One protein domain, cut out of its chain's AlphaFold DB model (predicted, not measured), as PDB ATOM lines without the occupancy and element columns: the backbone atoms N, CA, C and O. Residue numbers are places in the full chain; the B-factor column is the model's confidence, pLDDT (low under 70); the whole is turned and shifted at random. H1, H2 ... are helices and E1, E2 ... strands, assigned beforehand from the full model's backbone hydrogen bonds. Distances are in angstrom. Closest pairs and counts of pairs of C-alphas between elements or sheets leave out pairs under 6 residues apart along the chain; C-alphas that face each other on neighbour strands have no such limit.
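AT A GLANCE: This is residues 89 to 165 and 285 to 295 of the 295 residues of the protein "DnaJ domain-containing protein" of Butyrivibrio proteoclasticus (UniProt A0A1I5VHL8). Hairpin E1 and E2 packs on long helix H1; H2 crosses H1, with H4 beside H2. Residues 95 to 100 stick out. The mostly helical printed part has 88 residues, with two antiparallel strands before four named helices, spans 47 by 29 by 21 A, and is only just compact, close to loose, with radius of gyration of the C-alphas 14.4 A.

IN THESE COORDINATES: E1 is residues 89 to 92, from C-alpha (23.005, -24.640, 5.402); E2 104 to 109; H1 120 to 137, 25.6 A long; H2 144 to 157; H3 161 to 165; H4 287 to 294, ending at C-alpha (31.243, -17.173, 23.222).

HOW THE PARTS SIT: Across E1 and E2, N 90 and O 107 are within hydrogen-bond range, 2.8 A. E1 and H1 come closest at C-alphas 91 and 122, 5.7 A. H1 touches H2 with residues 124 to 132 alone, closest C-alphas 131 and 151, 5.9 A, at a steep tilt of 62 degrees. H2 touches H4, closest C-alphas 150 and 290, 5.6 A, at a shallow tilt of 10 degrees. H3 is apart from these. Every helix O i to N i+4 pair is within hydrogen-bond range.

THE WHOLE: Residues 166 to 284 are not printed; C-alphas 165 and 285 are 20.2 A apart. The link E1 to E2 is long; residues 95 to 99 have pLDDT under 70.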
ATOM      1  N   ASN A  89      23.912 -24.342   6.515       95.31
ATOM      2  CA  ASN A  89      23.005 -24.640   5.402       95.31
ATOM      3  C   ASN A  89      23.645 -24.178   4.092       95.31
ATOM      4  O   ASN A  89      24.200 -23.090   4.048       95.31
ATOM      5  N   ILE A  90      23.524 -24.932   3.014       92.94
ATOM      6  CA  ILE A  90      23.966 -24.489   1.692       92.94
ATOM      7  C   ILE A  90      22.802 -23.816   0.991       92.94
ATOM      8  O   ILE A  90      21.738 -24.420   0.819       92.94
ATOM      9  N   TYR A  91      23.012 -22.562   0.608       90.19
ATOM     10  CA  TYR A  91      21.995 -21.737  -0.012       90.19
ATOM     11  C   TYR A  91      22.275 -21.549  -1.491       90.19
ATOM     12  O   TYR A  91      23.382 -21.190  -1.881       90.19
ATOM     13  N   VAL A  92      21.235 -21.715  -2.301       85.12
ATOM     14  CA  VAL A  92      21.284 -21.396  -3.726       85.12
ATOM     15  C   VAL A  92      20.085 -20.529  -4.077       85.12
ATOM     16  O   VAL A  92      18.974 -20.750  -3.595       85.12
ATOM     17  N   GLN A  93      20.333 -19.503  -4.887       81.94
ATOM     18  CA  GLN A  93      19.316 -18.600  -5.398       81.94
ATOM     19  C   GLN A  93      19.386 -18.629  -6.921       81.94
ATOM     20  O   GLN A  93      20.415 -18.309  -7.512       81.94
ATOM     21  N   PHE A  94      18.295 -19.032  -7.559       72.12
ATOM     22  CA  PHE A  94      18.243 -19.129  -9.012       72.12
ATOM     23  C   PHE A  94      17.709 -17.847  -9.631       72.12
ATOM     24  O   PHE A  94      16.951 -17.108  -9.003       72.12
ATOM     25  N   LYS A  95      18.072 -17.615 -10.893       67.94
ATOM     26  CA  LYS A  95      17.458 -16.584 -11.729       67.94
ATOM     27  C   LYS A  95      16.712 -17.258 -12.872       67.94
ATOM     28  O   LYS A  95      17.314 -18.037 -13.609       67.94
ATOM     29  N   MET A  96      15.423 -16.971 -13.017       55.50
ATOM     30  CA  MET A  96      14.636 -17.353 -14.191       55.50
ATOM     31  C   MET A  96      14.119 -16.083 -14.852       55.50
ATOM     32  O   MET A  96      13.481 -15.277 -14.191       55.50
ATOM     33  N   TYR A  97      14.395 -15.906 -16.149       62.25
ATOM     34  CA  TYR A  97      13.942 -14.738 -16.923       62.25
ATOM     35  C   TYR A  97      14.264 -13.389 -16.248       62.25
ATOM     36  O   TYR A  97      13.406 -12.519 -16.159       62.25
ATOM     37  N   ASP A  98      15.494 -13.242 -15.746       64.50
ATOM     38  CA  ASP A  98      15.988 -12.072 -14.996       64.50
ATOM     39  C   ASP A  98      15.311 -11.800 -13.635       64.50
ATOM     40  O   ASP A  98      15.701 -10.867 -12.930       64.50
ATOM     41  N   GLU A  99      14.382 -12.653 -13.199       69.25
ATOM     42  CA  GLU A  99      13.796 -12.613 -11.859       69.25
ATOM     43  C   GLU A  99      14.557 -13.531 -10.897       69.25
ATOM     44  O   GLU A  99      14.841 -14.694 -11.196       69.25
ATOM     45  N   GLU A 100      14.887 -13.008  -9.714       73.44
ATOM     46  CA  GLU A 100      15.481 -13.802  -8.641       73.44
ATOM     47  C   GLU A 100      14.406 -14.645  -7.951       73.44
ATOM     48  O   GLU A 100      13.486 -14.120  -7.320       73.44
ATOM     49  N   LEU A 101      14.543 -15.966  -8.046       74.19
ATOM     50  CA  LEU A 101      13.690 -16.906  -7.332       74.19
ATOM     51  C   LEU A 101      13.994 -16.881  -5.825       74.19
ATOM     52  O   LEU A 101      15.067 -16.418  -5.404       74.19
ATOM     53  N   PRO A 102      13.067 -17.372  -4.981       76.12
ATOM     54  CA  PRO A 102      13.311 -17.436  -3.552       76.12
ATOM     55  C   PRO A 102      14.496 -18.349  -3.224       76.12
ATOM     56  O   PRO A 102      14.858 -19.248  -3.980       76.12
ATOM     57  N   LEU A 103      15.097 -18.096  -2.065       81.50
ATOM     58  CA  LEU A 103      16.273 -18.812  -1.593       81.50
ATOM     59  C   LEU A 103      15.947 -20.272  -1.251       81.50
ATOM     60  O   LEU A 103      15.065 -20.525  -0.426       81.50
ATOM     61  N   SER A 104      16.728 -21.206  -1.789       81.88
ATOM     62  CA  SER A 104      16.551 -22.644  -1.569       81.88
ATOM     63  C   SER A 104      17.682 -23.232  -0.724       81.88
ATOM     64  O   SER A 104      18.841 -22.825  -0.830       81.88
ATOM     65  N   LYS A 105      17.335 -24.183   0.153       87.44
ATOM     66  CA  LYS A 105      18.268 -24.898   1.043       87.44
ATOM     67  C   LYS A 105      18.640 -26.236   0.414       87.44
ATOM     68  O   LYS A 105      17.822 -27.146   0.438       87.44
ATOM     69  N   MET A 106      19.852 -26.343  -0.128       85.06
ATOM     70  CA  MET A 106      20.301 -27.519  -0.891       85.06
ATOM     71  C   MET A 106      20.881 -28.628  -0.031       85.06
ATOM     72  O   MET A 106      20.713 -29.803  -0.328       85.06
ATOM     73  N   ALA A 107      21.602 -28.257   1.015       89.62
ATOM     74  CA  ALA A 107      22.290 -29.208   1.867       89.62
ATOM     75  C   ALA A 107      22.539 -28.593   3.239       89.62
ATOM     76  O   ALA A 107      22.316 -27.400   3.467       89.62
ATOM     77  N   ARG A 108      23.026 -29.417   4.159       93.19
ATOM     78  CA  ARG A 108      23.563 -28.981   5.441       93.19
ATOM     79  C   ARG A 108      24.774 -29.840   5.765       93.19
ATOM     80  O   ARG A 108      24.706 -31.055   5.624       93.19
ATOM     81  N   GLY A 109      25.871 -29.205   6.152       95.25
ATOM     82  CA  GLY A 109      27.123 -29.895   6.453       95.25
ATOM     83  C   GLY A 109      28.258 -28.912   6.687       95.25
ATOM     84  O   GLY A 109      28.030 -27.699   6.750       95.25
ATOM     85  N   ARG A 110      29.490 -29.417   6.803       97.00
ATOM     86  CA  ARG A 110      30.684 -28.577   7.001       97.00
ATOM     87  C   ARG A 110      31.391 -28.251   5.686       97.00
ATOM     88  O   ARG A 110      32.615 -28.324   5.581       97.00
ATOM     89  N   PHE A 111      30.606 -27.955   4.657       96.56
ATOM     90  CA  PHE A 111      31.121 -27.748   3.310       96.56
ATOM     91  C   PHE A 111      31.889 -26.430   3.208       96.56
ATOM     92  O   PHE A 111      31.368 -25.357   3.537       96.56
ATOM     93  N   VAL A 112      33.119 -26.526   2.717       97.25
ATOM     94  CA  VAL A 112      33.931 -25.391   2.288       97.25
ATOM     95  C   VAL A 112      33.232 -24.692   1.122       97.25
ATOM     96  O   VAL A 112      32.537 -25.318   0.322       97.25
ATOM     97  N   TRP A 113      33.381 -23.375   1.067       97.44
ATOM     98  CA  TRP A 113      32.932 -22.547  -0.034       97.44
ATOM     99  C   TRP A 113      33.660 -22.928  -1.320       97.44
ATOM    100  O   TRP A 113      34.886 -22.864  -1.401       97.44
ATOM    101  N   ASP A 114      32.878 -23.295  -2.327       94.94
ATOM    102  CA  ASP A 114      33.365 -23.525  -3.675       94.94
ATOM    103  C   ASP A 114      32.786 -22.443  -4.604       94.94
ATOM    104  O   ASP A 114      31.577 -22.470  -4.866       94.94
ATOM    105  N   PRO A 115      33.611 -21.500  -5.103       94.44
ATOM    106  CA  PRO A 115      33.175 -20.444  -6.019       94.44
ATOM    107  C   PRO A 115      32.458 -20.944  -7.280       94.44
ATOM    108  O   PRO A 115      31.630 -20.224  -7.834       94.44
ATOM    109  N   ASP A 116      32.738 -22.174  -7.721       89.75
ATOM    110  CA  ASP A 116      32.098 -22.766  -8.901       89.75
ATOM    111  C   ASP A 116      30.656 -23.237  -8.619       89.75
ATOM    112  O   ASP A 116      29.883 -23.490  -9.546       89.75
ATOM    113  N   MET A 117      30.285 -23.362  -7.340       88.19
ATOM    114  CA  MET A 117      29.049 -24.007  -6.884       88.19
ATOM    115  C   MET A 117      28.146 -23.082  -6.065       88.19
ATOM    116  O   MET A 117      26.922 -23.208  -6.122       88.19
ATOM    117  N   GLU A 118      28.725 -22.166  -5.288       91.75
ATOM    118  CA  GLU A 118      28.008 -21.312  -4.342       91.75
ATOM    119  C   GLU A 118      28.461 -19.853  -4.470       91.75
ATOM    120  O   GLU A 118      29.645 -19.531  -4.378       91.75
ATOM    121  N   GLU A 119      27.503 -18.938  -4.636       92.62
ATOM    122  CA  GLU A 119      27.795 -17.503  -4.653       92.62
ATOM    123  C   GLU A 119      28.248 -17.026  -3.267       92.62
ATOM    124  O   GLU A 119      27.609 -17.330  -2.254       92.62
ATOM    125  N   PHE A 120      29.301 -16.202  -3.212       96.19
ATOM    126  CA  PHE A 120      29.896 -15.767  -1.945       96.19
ATOM    127  C   PHE A 120      28.893 -15.078  -1.003       96.19
ATOM    128  O   PHE A 120      28.914 -15.313   0.204       96.19
ATOM    129  N   LYS A 121      27.946 -14.287  -1.535       95.88
ATOM    130  CA  LYS A 121      26.876 -13.651  -0.737       95.88
ATOM    131  C   LYS A 121      25.968 -14.660  -0.017       95.88
ATOM    132  O   LYS A 121      25.437 -14.368   1.054       95.88
ATOM    133  N   LEU A 122      25.753 -15.835  -0.610       95.44
ATOM    134  CA  LEU A 122      24.913 -16.891  -0.044       95.44
ATOM    135  C   LEU A 122      25.703 -17.711   0.974       95.44
ATOM    136  O   LEU A 122      25.191 -17.997   2.059       95.44
ATOM    137  N   PHE A 123      26.970 -17.979   0.660       97.50
ATOM    138  CA  PHE A 123      27.934 -18.566   1.580       97.50
ATOM    139  C   PHE A 123      28.101 -17.724   2.858       97.50
ATOM    140  O   PHE A 123      27.918 -18.229   3.965       97.50
ATOM    141  N   SER A 124      28.364 -16.422   2.735       97.88
ATOM    142  CA  SER A 124      28.555 -15.535   3.888       97.88
ATOM    143  C   SER A 124      27.284 -15.419   4.738       97.88
ATOM    144  O   SER A 124      27.343 -15.493   5.968       97.88
ATOM    145  N   LYS A 125      26.106 -15.343   4.107       96.88
ATOM    146  CA  LYS A 125      24.809 -15.423   4.798       96.88
ATOM    147  C   LYS A 125      24.651 -16.737   5.564       96.88
ATOM    148  O   LYS A 125      24.216 -16.715   6.714       96.88
ATOM    149  N   SER A 126      24.997 -17.861   4.941       97.62
ATOM    150  CA  SER A 126      24.961 -19.196   5.546       97.62
ATOM    151  C   SER A 126      25.824 -19.278   6.810       97.62
ATOM    152  O   SER A 126      25.342 -19.705   7.862       97.62
ATOM    153  N   VAL A 127      27.066 -18.792   6.739       98.06
ATOM    154  CA  VAL A 127      27.987 -18.763   7.884       98.06
ATOM    155  C   VAL A 127      27.479 -17.830   8.985       98.06
ATOM    156  O   VAL A 127      27.550 -18.173  10.162       98.06
ATOM    157  N   LEU A 128      26.908 -16.675   8.630       97.56
ATOM    158  CA  LEU A 128      26.330 -15.744   9.601       97.56
ATOM    159  C   LEU A 128      25.120 -16.335  10.339       97.56
ATOM    160  O   LEU A 128      24.945 -16.078  11.530       97.56
ATOM    161  N   GLU A 129      24.274 -17.102   9.654       96.75
ATOM    162  CA  GLU A 129      23.161 -17.809  10.293       96.75
ATOM    163  C   GLU A 129      23.669 -18.895  11.243       96.75
ATOM    164  O   GLU A 129      23.285 -18.888  12.409       96.75
ATOM    165  N   ALA A 130      24.619 -19.724  10.803       97.00
ATOM    166  CA  ALA A 130      25.248 -20.723  11.667       97.00
ATOM    167  C   ALA A 130      25.910 -20.082  12.903       97.00
ATOM    168  O   ALA A 130      25.744 -20.568  14.019       97.00
ATOM    169  N   CYS A 131      26.586 -18.939  12.734       96.44
ATOM    170  CA  CYS A 131      27.157 -18.153  13.829       96.44
ATOM    171  C   CYS A 131      26.097 -17.734  14.861       96.44
ATOM    172  O   CYS A 131      26.341 -17.823  16.066       96.44
ATOM    173  N   LYS A 132      24.926 -17.269  14.414       95.00
ATOM    174  CA  LYS A 132      23.833 -16.853  15.307       95.00
ATOM    175  C   LYS A 132      23.187 -18.039  16.016       95.00
ATOM    176  O   LYS A 132      22.874 -17.915  17.202       95.00
ATOM    177  N   ASP A 133      23.025 -19.161  15.318       94.31
ATOM    178  CA  ASP A 133      22.494 -20.404  15.883       94.31
ATOM    179  C   ASP A 133      23.400 -20.885  17.025       94.31
ATOM    180  O   ASP A 133      22.942 -21.013  18.157       94.31
ATOM    181  N   ILE A 134      24.714 -20.977  16.786       93.31
ATOM    182  CA  ILE A 134      25.711 -21.312  17.817       93.31
ATOM    183  C   ILE A 134      25.599 -20.381  19.024       93.31
ATOM    184  O   ILE A 134      25.547 -20.829  20.166       93.31
ATOM    185  N   MET A 135      25.605 -19.064  18.804       93.00
ATOM    186  CA  MET A 135      25.558 -18.120  19.922       93.00
ATOM    187  C   MET A 135      24.283 -18.295  20.753       93.00
ATOM    188  O   MET A 135      24.329 -18.143  21.972       93.00
ATOM    189  N   THR A 136      23.175 -18.649  20.103       92.75
ATOM    190  CA  THR A 136      21.901 -18.948  20.764       92.75
ATOM    191  C   THR A 136      21.983 -20.251  21.559       92.75
ATOM    192  O   THR A 136      21.616 -20.254  22.735       92.75
ATOM    193  N   ASP A 137      22.539 -21.315  20.978       91.50
ATOM    194  CA  ASP A 137      22.707 -22.623  21.627       91.50
ATOM    195  C   ASP A 137      23.563 -22.530  22.898       91.50
ATOM    196  O   ASP A 137      23.257 -23.140  23.923       91.50
ATOM    197  N   TYR A 138      24.604 -21.696  22.872       89.94
ATOM    198  CA  TYR A 138      25.458 -21.425  24.030       89.94
ATOM    199  C   TYR A 138      24.895 -20.360  24.988       89.94
ATOM    200  O   TYR A 138      25.583 -19.957  25.926       89.94
ATOM    201  N   SER A 139      23.664 -19.876  24.774       89.56
ATOM    202  CA  SER A 139      23.049 -18.792  25.561       89.56
ATOM    203  C   SER A 139      23.931 -17.536  25.667       89.56
ATOM    204  O   SER A 139      23.884 -16.791  26.650       89.56
ATOM    205  N   ALA A 140      24.764 -17.289  24.655       86.88
ATOM    206  CA  ALA A 140      25.680 -16.164  24.620       86.88
ATOM    207  C   ALA A 140      24.957 -14.887  24.182       86.88
ATOM    208  O   ALA A 140      24.079 -14.884  23.321       86.88
ATOM    209  N   ARG A 141      25.365 -13.746  24.743       87.25
ATOM    210  CA  ARG A 141      24.814 -12.443  24.350       87.25
ATOM    211  C   ARG A 141      25.242 -12.085  22.923       87.25
ATOM    212  O   ARG A 141      26.436 -11.936  22.663       87.25
ATOM    213  N   LEU A 142      24.272 -11.854  22.037       87.25
ATOM    214  CA  LEU A 142      24.503 -11.377  20.671       87.25
ATOM    215  C   LEU A 142      24.883  -9.889  20.677       87.25
ATOM    216  O   LEU A 142      24.027  -9.012  20.564       87.25
ATOM    217  N   THR A 143      26.172  -9.591  20.834       92.19
ATOM    218  CA  THR A 143      26.716  -8.246  20.590       92.19
ATOM    219  C   THR A 143      27.347  -8.179  19.197       92.19
ATOM    220  O   THR A 143      27.933  -9.176  18.768       92.19
ATOM    221  N   PRO A 144      27.282  -7.030  18.491       92.94
ATOM    222  CA  PRO A 144      27.869  -6.891  17.157       92.94
ATOM    223  C   PRO A 144      29.338  -7.327  17.081       92.94
ATOM    224  O   PRO A 144      29.698  -8.064  16.171       92.94
ATOM    225  N   ASP A 145      30.160  -6.964  18.071       92.69
ATOM    226  CA  ASP A 145      31.580  -7.338  18.092       92.69
ATOM    227  C   ASP A 145      31.800  -8.846  18.243       92.69
ATOM    228  O   ASP A 145      32.650  -9.415  17.569       92.69
ATOM    229  N   LYS A 146      31.019  -9.520  19.101       93.00
ATOM    230  CA  LYS A 146      31.131 -10.977  19.261       93.00
ATOM    231  C   LYS A 146      30.695 -11.705  17.998       93.00
ATOM    232  O   LYS A 146      31.384 -12.626  17.576       93.00
ATOM    233  N   VAL A 147      29.572 -11.280  17.411       95.06
ATOM    234  CA  VAL A 147      29.063 -11.848  16.157       95.06
ATOM    235  C   VAL A 147      30.107 -11.677  15.064       95.06
ATOM    236  O   VAL A 147      30.435 -12.652  14.408       95.06
ATOM    237  N   LYS A 148      30.669 -10.473  14.910       95.00
ATOM    238  CA  LYS A 148      31.710 -10.178  13.921       95.00
ATOM    239  C   LYS A 148      32.929 -11.090  14.089       95.00
ATOM    240  O   LYS A 148      33.352 -11.718  13.127       95.00
ATOM    241  N   ASP A 149      33.471 -11.194  15.301       94.50
ATOM    242  CA  ASP A 149      34.689 -11.975  15.539       94.50
ATOM    243  C   ASP A 149      34.456 -13.480  15.320       94.50
ATOM    244  O   ASP A 149      35.240 -14.135  14.639       94.50
ATOM    245  N   ILE A 150      33.354 -14.028  15.851       96.56
ATOM    246  CA  ILE A 150      32.997 -15.444  15.657       96.56
ATOM    247  C   ILE A 150      32.719 -15.723  14.180       96.56
ATOM    248  O   ILE A 150      33.198 -16.722  13.651       96.56
ATOM    249  N   PHE A 151      32.001 -14.827  13.504       97.44
ATOM    250  CA  PHE A 151      31.728 -14.924  12.077       97.44
ATOM    251  C   PHE A 151      33.022 -15.020  11.265       97.44
ATOM    252  O   PHE A 151      33.150 -15.939  10.465       97.44
ATOM    253  N   HIS A 152      34.008 -14.147  11.498       96.50
ATOM    254  CA  HIS A 152      35.280 -14.213  10.772       96.50
ATOM    255  C   HIS A 152      36.075 -15.486  11.083       96.50
ATOM    256  O   HIS A 152      36.633 -16.082  10.162       96.50
ATOM    257  N   PHE A 153      36.078 -15.955  12.336       97.19
ATOM    258  CA  PHE A 153      36.685 -17.247  12.664       97.19
ATOM    259  C   PHE A 153      36.007 -18.402  11.930       97.19
ATOM    260  O   PHE A 153      36.699 -19.281  11.429       97.19
ATOM    261  N   MET A 154      34.678 -18.398  11.829       97.75
ATOM    262  CA  MET A 154      33.954 -19.422  11.079       97.75
ATOM    263  C   MET A 154      34.211 -19.315   9.576       97.75
ATOM    264  O   MET A 154      34.445 -20.330   8.935       97.75
ATOM    265  N   MET A 155      34.230 -18.108   9.002       97.94
ATOM    266  CA  MET A 155      34.541 -17.904   7.581       97.94
ATOM    267  C   MET A 155      35.889 -18.534   7.206       97.94
ATOM    268  O   MET A 155      35.973 -19.229   6.198       97.94
ATOM    269  N   GLN A 156      36.913 -18.370   8.050       96.62
ATOM    270  CA  GLN A 156      38.230 -18.986   7.851       96.62
ATOM    271  C   GLN A 156      38.189 -20.524   7.836       96.62
ATOM    272  O   GLN A 156      38.995 -21.140   7.151       96.62
ATOM    273  N   GLU A 157      37.259 -21.167   8.551       97.56
ATOM    274  CA  GLU A 157      37.119 -22.633   8.540       97.56
ATOM    275  C   GLU A 157      36.515 -23.164   7.231       97.56
ATOM    276  O   GLU A 157      36.694 -24.339   6.905       97.56
ATOM    277  N   TYR A 158      35.801 -22.322   6.481       98.00
ATOM    278  CA  TYR A 158      35.096 -22.715   5.260       98.00
ATOM    279  C   TYR A 158      35.684 -22.114   3.983       98.00
ATOM    280  O   TYR A 158      35.092 -22.300   2.929       98.00
ATOM    281  N   VAL A 159      36.811 -21.408   4.030       97.94
ATOM    282  CA  VAL A 159      37.484 -20.898   2.827       97.94
ATOM    283  C   VAL A 159      38.843 -21.573   2.706       97.94
ATOM    284  O   VAL A 159      39.604 -21.613   3.668       97.94
ATOM    285  N   LEU A 160      39.139 -22.104   1.519       97.81
ATOM    286  CA  LEU A 160      40.467 -22.575   1.131       97.81
ATOM    287  C   LEU A 160      41.072 -21.514   0.195       97.81
ATOM    288  O   LEU A 160      40.655 -21.441  -0.963       97.81
ATOM    289  N   PRO A 161      41.958 -20.630   0.691       97.56
ATOM    290  CA  PRO A 161      42.374 -19.440  -0.046       97.56
ATOM    291  C   PRO A 161      43.036 -19.736  -1.392       97.56
ATOM    292  O   PRO A 161      42.690 -19.093  -2.380       97.56
ATOM    293  N   ALA A 162      43.953 -20.706  -1.472       97.38
ATOM    294  CA  ALA A 162      44.657 -20.997  -2.719       97.38
ATOM    295  C   ALA A 162      43.737 -21.657  -3.759       97.38
ATOM    296  O   ALA A 162      43.824 -21.333  -4.942       97.38
ATOM    297  N   ASP A 163      42.850 -22.567  -3.350       96.69
ATOM    298  CA  ASP A 163      41.812 -23.133  -4.217       96.69
ATOM    299  C   ASP A 163      40.875 -22.029  -4.724       96.69
ATOM    300  O   ASP A 163      40.748 -21.837  -5.930       96.69
ATOM    301  N   ALA A 164      40.310 -21.217  -3.826       97.38
ATOM    302  CA  ALA A 164      39.415 -20.126  -4.198       97.38
ATOM    303  C   ALA A 164      40.094 -19.094  -5.116       97.38
ATOM    304  O   ALA A 164      39.489 -18.658  -6.096       97.38
ATOM    305  N   ALA A 165      41.364 -18.755  -4.871       97.44
ATOM    306  CA  ALA A 165      42.144 -17.856  -5.721       97.44
ATOM    307  C   ALA A 165      42.298 -18.389  -7.150       97.44
ATOM    308  O   ALA A 165      42.108 -17.632  -8.101       97.44
ATOM    309  N   SER A 285      40.725 -25.224  11.944       95.88
ATOM    310  CA  SER A 285      39.681 -25.246  12.970       95.88
ATOM    311  C   SER A 285      39.966 -24.153  13.990       95.88
ATOM    312  O   SER A 285      41.058 -24.079  14.558       95.88
ATOM    313  N   ASN A 286      38.968 -23.313  14.229       96.25
ATOM    314  CA  ASN A 286      39.007 -22.172  15.135       96.25
ATOM    315  C   ASN A 286      38.198 -22.426  16.413       96.25
ATOM    316  O   ASN A 286      37.870 -21.492  17.147       96.25
ATOM    317  N   GLU A 287      37.909 -23.693  16.725       95.19
ATOM    318  CA  GLU A 287      37.078 -24.102  17.860       95.19
ATOM    319  C   GLU A 287      37.476 -23.430  19.181       95.19
ATOM    320  O   GLU A 287      36.621 -22.957  19.934       95.19
ATOM    321  N   ARG A 288      38.781 -23.345  19.471       95.50
ATOM    322  CA  ARG A 288      39.276 -22.730  20.712       95.50
ATOM    323  C   ARG A 288      38.989 -21.230  20.754       95.50
ATOM    324  O   ARG A 288      38.584 -20.722  21.797       95.50
ATOM    325  N   GLN A 289      39.220 -20.524  19.653       96.00
ATOM    326  CA  GLN A 289      39.009 -19.084  19.514       96.00
ATOM    327  C   GLN A 289      37.517 -18.755  19.618       96.00
ATOM    328  O   GLN A 289      37.138 -17.857  20.370       96.00
ATOM    329  N   ILE A 290      36.678 -19.544  18.943       95.25
ATOM    330  CA  ILE A 290      35.220 -19.408  18.962       95.25
ATOM    331  C   ILE A 290      34.690 -19.610  20.386       95.25
ATOM    332  O   ILE A 290      34.028 -18.718  20.918       95.25
ATOM    333  N   LYS A 291      35.060 -20.709  21.062       93.56
ATOM    334  CA  LYS A 291      34.632 -20.980  22.449       93.56
ATOM    335  C   LYS A 291      35.018 -19.854  23.410       93.56
ATOM    336  O   LYS A 291      34.165 -19.380  24.150       93.56
ATOM    337  N   ARG A 292      36.257 -19.350  23.339       93.44
ATOM    338  CA  ARG A 292      36.708 -18.209  24.166       93.44
ATOM    339  C   ARG A 292      35.890 -16.938  23.940       93.44
ATOM    340  O   ARG A 292      35.776 -16.118  24.846       93.44
ATOM    341  N   ARG A 293      35.375 -16.720  22.726       91.38
ATOM    342  CA  ARG A 293      34.604 -15.515  22.400       91.38
ATOM    343  C   ARG A 293      33.143 -15.623  22.835       91.38
ATOM    344  O   ARG A 293      32.542 -14.619  23.242       91.38
ATOM    345  N   ILE A 294      32.594 -16.834  22.772       87.56
ATOM    346  CA  ILE A 294      31.243 -17.173  23.222       87.56
ATOM    347  C   ILE A 294      31.117 -16.918  24.731       87.56
ATOM    348  O   ILE A 294      30.322 -16.051  25.119       87.56
ATOM    349  N   GLY A 295      31.947 -17.568  25.552       75.12
ATOM    350  CA  GLY A 295      31.905 -17.473  27.015       75.12
ATOM    351  C   GLY A 295      32.924 -18.372  27.689       75.12
ATOM    352  O   GLY A 295      32.952 -19.573  27.345       75.12
TER     353      GLY A 295